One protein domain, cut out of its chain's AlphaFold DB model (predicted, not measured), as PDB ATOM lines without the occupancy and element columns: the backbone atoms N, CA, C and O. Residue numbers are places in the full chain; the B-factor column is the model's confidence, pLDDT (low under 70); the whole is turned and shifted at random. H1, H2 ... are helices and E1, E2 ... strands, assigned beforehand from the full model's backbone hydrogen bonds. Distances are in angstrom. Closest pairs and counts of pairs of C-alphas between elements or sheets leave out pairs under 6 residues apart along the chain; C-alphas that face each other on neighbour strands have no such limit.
ATOM      1  N   TYR A   7      -2.756  34.221 -40.897       92.50
ATOM      2  CA  TYR A   7      -2.577  33.440 -42.123       92.50
ATOM      3  C   TYR A   7      -3.351  32.119 -42.033       92.50
ATOM      4  O   TYR A   7      -3.396  31.478 -40.987       92.50
ATOM      5  N   LYS A   8      -4.004  31.706 -43.125       93.31
ATOM      6  CA  LYS A   8      -4.668  30.395 -43.234       93.31
ATOM      7  C   LYS A   8      -4.416  29.786 -44.602       93.31
ATOM      8  O   LYS A   8      -4.768  30.400 -45.608       93.31
ATOM      9  N   ILE A   9      -3.891  28.565 -44.649       94.31
ATOM     10  CA  ILE A   9      -3.758  27.823 -45.909       94.31
ATOM     11  C   ILE A   9      -5.150  27.562 -46.507       94.31
ATOM     12  O   ILE A   9      -6.100  27.198 -45.804       94.31
ATOM     13  N   ALA A  10      -5.294  27.799 -47.809       91.50
ATOM     14  CA  ALA A  10      -6.534  27.558 -48.527       91.50
ATOM     15  C   ALA A  10      -6.904  26.066 -48.541       91.50
ATOM     16  O   ALA A  10      -6.060  25.182 -48.488       91.50
ATOM     17  N   LYS A  11      -8.199  25.767 -48.686       89.94
ATOM     18  CA  LYS A  11      -8.667  24.380 -48.865       89.94
ATOM     19  C   LYS A  11      -8.580  23.896 -50.314       89.94
ATOM     20  O   LYS A  11      -8.602  22.699 -50.557       89.94
ATOM     21  N   CYS A  12      -8.554  24.819 -51.276       91.12
ATOM     22  CA  CYS A  12      -8.572  24.499 -52.708       91.12
ATOM     23  C   CYS A  12      -7.186  24.181 -53.284       91.12
ATOM     24  O   CYS A  12      -7.093  23.556 -54.333       91.12
ATOM     25  N   CYS A  13      -6.127  24.623 -52.612       87.25
ATOM     26  CA  CYS A  13      -4.748  24.272 -52.902       87.25
ATOM     27  C   CYS A  13      -4.052  24.132 -51.554       87.25
ATOM     28  O   CYS A  13      -4.241  24.976 -50.683       87.25
ATOM     29  N   THR A  14      -3.301  23.056 -51.375       89.94
ATOM     30  CA  THR A  14      -2.562  22.761 -50.147       89.94
ATOM     31  C   THR A  14      -1.069  22.917 -50.434       89.94
ATOM     32  O   THR A  14      -0.369  21.902 -50.500       89.94
ATOM     33  N   PRO A  15      -0.588  24.147 -50.717       90.50
ATOM     34  CA  PRO A  15       0.822  24.370 -50.994       90.50
ATOM     35  C   PRO A  15       1.648  23.960 -49.773       90.50
ATOM     36  O   PRO A  15       1.243  24.189 -48.631       90.50
ATOM     37  N   GLN A  16       2.788  23.331 -50.024       88.75
ATOM     38  CA  GLN A  16       3.750  22.933 -49.004       88.75
ATOM     39  C   GLN A  16       4.868  23.966 -48.881       88.75
ATOM     40  O   GLN A  16       5.091  24.768 -49.794       88.75
ATOM     41  N   GLU A  17       5.593  23.926 -47.762       87.69
ATOM     42  CA  GLU A  17       6.753  24.789 -47.560       87.69
ATOM     43  C   GLU A  17       7.719  24.716 -48.750       87.69
ATOM     44  O   GLU A  17       8.033  23.648 -49.275       87.69
ATOM     45  N   GLY A  18       8.169  25.885 -49.204       87.38
ATOM     46  CA  GLY A  18       9.025  26.017 -50.383       87.38
ATOM     47  C   GLY A  18       8.272  26.140 -51.712       87.38
ATOM     48  O   GLY A  18       8.872  26.576 -52.692       87.38
ATOM     49  N   ASN A  19       6.965  25.848 -51.772       92.06
ATOM     50  CA  ASN A  19       6.164  26.164 -52.958       92.06
ATOM     51  C   ASN A  19       5.985  27.684 -53.110       92.06
ATOM     52  O   ASN A  19       5.902  28.403 -52.111       92.06
ATOM     53  N   PRO A  20       5.907  28.210 -54.340       93.88
ATOM     54  CA  PRO A  20       5.585  29.611 -54.548       93.88
ATOM     55  C   PRO A  20       4.136  29.887 -54.121       93.88
ATOM     56  O   PRO A  20       3.193  29.274 -54.618       93.88
ATOM     57  N   ILE A  21       3.955  30.845 -53.209       96.56
ATOM     58  CA  ILE A  21       2.650  31.183 -52.631       96.56
ATOM     59  C   ILE A  21       2.257  32.644 -52.849       96.56
ATOM     60  O   ILE A  21       3.088  33.517 -53.099       96.56
ATOM     61  N   THR A  22       0.957  32.902 -52.737       95.56
ATOM     62  CA  THR A  22       0.347  34.232 -52.741       95.56
ATOM     63  C   THR A  22      -0.729  34.319 -51.662       95.56
ATOM     64  O   THR A  22      -1.392  33.329 -51.348       95.56
ATOM     65  N   GLY A  23      -0.903  35.494 -51.066       94.81
ATOM     66  CA  GLY A  23      -1.921  35.745 -50.051       94.81
ATOM     67  C   GLY A  23      -3.110  36.503 -50.621       94.81
ATOM     68  O   GLY A  23      -2.947  37.417 -51.418       94.81
ATOM     69  N   TYR A  24      -4.317  36.181 -50.168       95.19
ATOM     70  CA  TYR A  24      -5.509  36.983 -50.426       95.19
ATOM     71  C   TYR A  24      -6.071  37.538 -49.117       95.19
ATOM     72  O   TYR A  24      -6.509  36.775 -48.251       95.19
ATOM     73  N   PHE A  25      -6.077  38.866 -48.978       94.38
ATOM     74  CA  PHE A  25      -6.541  39.554 -47.774       94.38
ATOM     75  C   PHE A  25      -8.067  39.643 -47.743       94.38
ATOM     76  O   PHE A  25      -8.677  40.414 -48.493       94.38
ATOM     77  N   LYS A  26      -8.712  38.858 -46.877       90.94
ATOM     78  CA  LYS A  26     -10.171  38.830 -46.695       90.94
ATOM     79  C   LYS A  26     -10.671  40.011 -45.863       90.94
ATOM     80  O   LYS A  26      -9.908  40.790 -45.311       90.94
ATOM     81  N   LYS A  27     -11.996  40.238 -45.885       87.69
ATOM     82  CA  LYS A  27     -12.615  41.418 -45.239       87.69
ATOM     83  C   LYS A  27     -12.594  41.306 -43.712       87.69
ATOM     84  O   LYS A  27     -12.705  42.315 -43.038       87.69
ATOM     85  N   ASP A  28     -12.471  40.082 -43.213       87.44
ATOM     86  CA  ASP A  28     -12.359  39.725 -41.801       87.44
ATOM     87  C   ASP A  28     -10.921  39.855 -41.263       87.44
ATOM     88  O   ASP A  28     -10.667  39.468 -40.130       87.44
ATOM     89  N   GLY A  29      -9.975  40.360 -42.068       85.94
ATOM     90  CA  GLY A  29      -8.571  40.518 -41.682       85.94
ATOM     91  C   GLY A  29      -7.705  39.268 -41.873       85.94
ATOM     92  O   GLY A  29      -6.500  39.331 -41.650       85.94
ATOM     93  N   THR A  30      -8.272  38.144 -42.328       92.12
ATOM     94  CA  THR A  30      -7.500  36.916 -42.571       92.12
ATOM     95  C   THR A  30      -6.821  36.947 -43.942       92.12
ATOM     96  O   THR A  30      -7.466  37.185 -44.964       92.12
ATOM     97  N   ILE A  31      -5.541  36.598 -44.003       94.62
ATOM     98  CA  ILE A  31      -4.825  36.310 -45.246       94.62
ATOM     99  C   ILE A  31      -4.988  34.824 -45.563       94.62
ATOM    100  O   ILE A  31      -4.500  33.955 -44.845       94.62
ATOM    101  N   THR A  32      -5.699  34.506 -46.645       94.88
ATOM    102  CA  THR A  32      -5.771  33.121 -47.136       94.88
ATOM    103  C   THR A  32      -4.612  32.863 -48.090       94.88
ATOM    104  O   THR A  32      -4.469  33.584 -49.073       94.88
ATOM    105  N   VAL A  33      -3.789  31.863 -47.795       95.62
ATOM    106  CA  VAL A  33      -2.580  31.527 -48.552       95.62
ATOM    107  C   VAL A  33      -2.920  30.491 -49.613       95.62
ATOM    108  O   VAL A  33      -3.488  29.441 -49.310       95.62
ATOM    109  N   HIS A  34      -2.577  30.801 -50.856       95.50
ATOM    110  CA  HIS A  34      -2.776  29.956 -52.020       95.50
ATOM    111  C   HIS A  34      -1.442  29.670 -52.706       95.50
ATOM    112  O   HIS A  34      -0.500  30.453 -52.596       95.50
ATOM    113  N   ASP A  35      -1.393  28.593 -53.481       94.25
ATOM    114  CA  ASP A  35      -0.370  28.440 -54.511       94.25
ATOM    115  C   ASP A  35      -0.527  29.549 -55.571       94.25
ATOM    116  O   ASP A  35      -1.655  29.908 -55.935       94.25
ATOM    117  N   VAL A  36       0.583  30.094 -56.079       93.31
ATOM    118  CA  VAL A  36       0.552  31.135 -57.126       93.31
ATOM    119  C   VAL A  36      -0.151  30.677 -58.405       93.31
ATOM    120  O   VAL A  36      -0.719  31.512 -59.106       93.31
ATOM    121  N   THR A  37      -0.152  29.376 -58.713       92.31
ATOM    122  CA  THR A  37      -0.808  28.814 -59.903       92.31
ATOM    123  C   THR A  37      -2.244  28.360 -59.636       92.31
ATOM    124  O   THR A  37      -2.853  27.697 -60.475       92.31
ATOM    125  N   CYS A  38      -2.819  28.670 -58.471       91.88
ATOM    126  CA  CYS A  38      -4.173  28.247 -58.128       91.88
ATOM    127  C   CYS A  38      -5.232  28.939 -59.008       91.88
ATOM    128  O   CYS A  38      -5.378  30.162 -58.991       91.88
ATOM    129  N   ASN A  39      -6.066  28.151 -59.699       92.19
ATOM    130  CA  ASN A  39      -7.160  28.670 -60.536       92.19
ATOM    131  C   ASN A  39      -8.139  29.571 -59.769       92.19
ATOM    132  O   ASN A  39      -8.653  30.541 -60.319       92.19
ATOM    133  N   ALA A  40      -8.374  29.289 -58.484       88.25
ATOM    134  CA  ALA A  40      -9.280  30.083 -57.657       88.25
ATOM    135  C   ALA A  40      -8.791  31.528 -57.445       88.25
ATOM    136  O   ALA A  40      -9.602  32.391 -57.124       88.25
ATOM    137  N   VAL A  41      -7.492  31.796 -57.630       87.69
ATOM    138  CA  VAL A  41      -6.893  33.127 -57.457       87.69
ATOM    139  C   VAL A  41      -7.122  34.016 -58.680       87.69
ATOM    140  O   VAL A  41      -7.247  35.229 -58.531       87.69
ATOM    141  N   GLN A  42      -7.255  33.432 -59.874       84.75
ATOM    142  CA  GLN A  42      -7.375  34.178 -61.136       84.75
ATOM    143  C   GLN A  42      -8.614  35.089 -61.184       84.75
ATOM    144  O   GLN A  42      -8.587  36.129 -61.832       84.75
ATOM    145  N   GLY A  43      -9.691  34.713 -60.486       83.75
ATOM    146  CA  GLY A  43     -10.929  35.496 -60.402       83.75
ATOM    147  C   GLY A  43     -10.993  36.474 -59.224       83.75
ATOM    148  O   GLY A  43     -12.037  37.088 -59.001       83.75
ATOM    149  N   LEU A  44      -9.929  36.588 -58.424       88.62
ATOM    150  CA  LEU A  44      -9.917  37.445 -57.241       88.62
ATOM    151  C   LEU A  44      -9.511  38.880 -57.579       88.62
ATOM    152  O   LEU A  44      -8.832  39.168 -58.559       88.62
ATOM    153  N   ARG A  45      -9.935  39.792 -56.704       90.44
ATOM    154  CA  ARG A  45      -9.585  41.212 -56.767       90.44
ATOM    155  C   ARG A  45      -8.088  41.401 -56.543       90.44
ATOM    156  O   ARG A  45      -7.592  41.094 -55.456       90.44
ATOM    157  N   THR A  46      -7.391  41.900 -57.557       90.00
ATOM    158  CA  THR A  46      -5.930  42.026 -57.573       90.00
ATOM    159  C   THR A  46      -5.412  42.984 -56.511       90.00
ATOM    160  O   THR A  46      -4.361  42.729 -55.935       90.00
ATOM    161  N   GLU A  47      -6.175  44.017 -56.154       92.12
ATOM    162  CA  GLU A  47      -5.815  44.972 -55.102       92.12
ATOM    163  C   GLU A  47      -5.783  44.361 -53.690       92.12
ATOM    164  O   GLU A  47      -5.313  44.989 -52.745       92.12
ATOM    165  N   ARG A  48      -6.293  43.134 -53.532       92.94
ATOM    166  CA  ARG A  48      -6.307  42.384 -52.267       92.94
ATOM    167  C   ARG A  48      -5.335  41.208 -52.264       92.94
ATOM    168  O   ARG A  48      -5.292  40.467 -51.280       92.94
ATOM    169  N   LEU A  49      -4.610  41.009 -53.364       94.06
ATOM    170  CA  LEU A  49      -3.534  40.034 -53.430       94.06
ATOM    171  C   LEU A  49      -2.287  40.631 -52.788       94.06
ATOM    172  O   LEU A  49      -1.890  41.757 -53.074       94.06
ATOM    173  N   LEU A  50      -1.682  39.852 -51.908       93.62
ATOM    174  CA  LEU A  50      -0.484  40.198 -51.172       93.62
ATOM    175  C   LEU A  50       0.613  39.219 -51.562       93.62
ATOM    176  O   LEU A  50       0.392  38.007 -51.634       93.62
ATOM    177  N   LYS A  51       1.821  39.739 -51.773       92.88
ATOM    178  CA  LYS A  51       3.001  38.888 -51.844       92.88
ATOM    179  C   LYS A  51       3.274  38.370 -50.436       92.88
ATOM    180  O   LYS A  51       3.553  39.171 -49.552       92.88
ATOM    181  N   VAL A  52       3.170  37.056 -50.268       93.44
ATOM    182  CA  VAL A  52       3.396  36.361 -48.998       93.44
ATOM    183  C   VAL A  52       4.554  35.381 -49.166       93.44
ATOM    184  O   VAL A  52       4.804  34.864 -50.254       93.44
ATOM    185  N   THR A  53       5.280  35.142 -48.089       93.12
ATOM    186  CA  THR A  53       6.444  34.272 -47.985       93.12
ATOM    187  C   THR A  53       6.230  33.254 -46.875       93.12
ATOM    188  O   THR A  53       5.577  33.525 -45.875       93.12
ATOM    189  N   TRP A  54       6.832  32.074 -46.995       92.50
ATOM    190  CA  TRP A  54       6.799  31.098 -45.901       92.50
ATOM    191  C   TRP A  54       7.477  31.623 -44.633       92.50
ATOM    192  O   TRP A  54       7.053  31.306 -43.527       92.50
ATOM    193  N   HIS A  55       8.503  32.466 -44.781       89.44
ATOM    194  CA  HIS A  55       9.204  33.055 -43.645       89.44
ATOM    195  C   HIS A  55       8.283  33.927 -42.781       89.44
ATOM    196  O   HIS A  55       8.316  33.798 -41.560       89.44
ATOM    197  N   GLU A  56       7.439  34.772 -43.383       89.56
ATOM    198  CA  GLU A  56       6.520  35.617 -42.607       89.56
ATOM    199  C   GLU A  56       5.408  34.803 -41.932       89.56
ATOM    200  O   GLU A  56       5.057  35.108 -40.795       89.56
ATOM    201  N   ILE A  57       4.903  33.749 -42.592       89.50
ATOM    202  CA  ILE A  57       3.891  32.848 -42.022       89.50
ATOM    203  C   ILE A  57       4.471  32.197 -40.770       89.50
ATOM    204  O   ILE A  57       3.909  32.364 -39.694       89.50
ATOM    205  N   ARG A  58       5.658  31.585 -40.882       87.38
ATOM    206  CA  ARG A  58       6.340  30.962 -39.738       87.38
ATOM    207  C   ARG A  58       6.673  31.955 -38.639       87.38
ATOM    208  O   ARG A  58       6.565  31.617 -37.475       87.38
ATOM    209  N   THR A  59       7.098  33.168 -38.988       83.00
ATOM    210  CA  THR A  59       7.410  34.195 -37.981       83.00
ATOM    211  C   THR A  59       6.150  34.613 -37.232       83.00
ATOM    212  O   THR A  59       6.200  34.830 -36.029       83.00
ATOM    213  N   THR A  60       5.015  34.692 -37.927       82.00
ATOM    214  CA  THR A  60       3.727  35.046 -37.327       82.00
ATOM    215  C   THR A  60       3.158  33.904 -36.491       82.00
ATOM    216  O   THR A  60       2.660  34.156 -35.404       82.00
ATOM    217  N   GLU A  61       3.266  32.659 -36.959       78.19
ATOM    218  CA  GLU A  61       2.896  31.461 -36.194       78.19
ATOM    219  C   GLU A  61       3.783  31.320 -34.952       78.19
ATOM    220  O   GLU A  61       3.264  31.257 -33.846       78.19
ATOM    221  N   ALA A  62       5.107  31.428 -35.095       67.62
ATOM    222  CA  ALA A  62       6.037  31.399 -33.969       67.62
ATOM    223  C   ALA A  62       5.811  32.556 -32.984       67.62
ATOM    224  O   ALA A  62       5.953  32.366 -31.782       67.62
ATOM    225  N   ALA A  63       5.454  33.751 -33.462       64.19
ATOM    226  CA  ALA A  63       5.100  34.873 -32.594       64.19
ATOM    227  C   ALA A  63       3.741  34.676 -31.903       64.19
ATOM    228  O   ALA A  63       3.576  35.119 -30.773       64.19
ATOM    229  N   ALA A  64       2.780  34.017 -32.558       62.28
ATOM    230  CA  ALA A  64       1.504  33.647 -31.950       62.28
ATOM    231  C   ALA A  64       1.669  32.539 -30.895       62.28
ATOM    232  O   ALA A  64       0.951  32.542 -29.896       62.28
ATOM    233  N   ASP A  65       2.627  31.633 -31.100       60.34
ATOM    234  CA  ASP A  65       2.977  30.566 -30.158       60.34
ATOM    235  C   ASP A  65       3.899  31.055 -29.028       60.34
ATOM    236  O   ASP A  65       3.891  30.496 -27.929       60.34
ATOM    237  N   ALA A  66       4.662  32.127 -29.254       59.88
ATOM    238  CA  ALA A  66       5.464  32.787 -28.234       59.88
ATOM    239  C   ALA A  66       4.557  33.559 -27.272       59.88
ATOM    240  O   ALA A  66       4.425  34.781 -27.347       59.88
TER     241      ALA A  66
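AT A GLANCE: This is residues 7 to 66 of the 173 residues of the protein "DUF2250 domain-containing protein" of Candidatus Poribacteria bacterium (UniProt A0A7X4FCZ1). A small three-stranded sheet has the short helix H1 grazing it towards one end of the long axis and the longer helix H2 over it towards the other. The 60 printed residues hold E1, E2, E3, H1 and H2, of mixed class, helices and strands. The mixed sheet runs E1, E3, E2. It is compact, radius of gyration of the C-alphas 11.3 A, spanning 36 by 25 by 18 A.

IN THESE COORDINATES: E1, residues 7 to 9, begins at C-alpha 7 (-2.577, 33.440, -42.123). E2 is residues 21 to 25, E3 30 to 35, 16.3 A long, and H1 39 to 42. H2, residues 54 to 65, 16.2 A, ends at C-alpha 65 (2.977, 30.566, -30.158).

HOW THE PARTS SIT: E1 and E3 are parallel, N 8 to O 31 2.9 A. E2 and E3 form an antiparallel hairpin, N 24 to O 32 2.8 A. H1 only grazes the sheet with residues 40 to 41. H2 is on the sheet, height 11.2 A, across the strands; its closest C-alpha pair with E1 is Tyr 7 and Ile 57, 6.5 A. In H2 every O i to N i+4 pair is within hydrogen-bond range; H1 is too short for one.

THE WHOLE: The printed part has no cut. Links E1 to E2 and H1 to H2 are long. Residues 62 to 66 have pLDDT under 70.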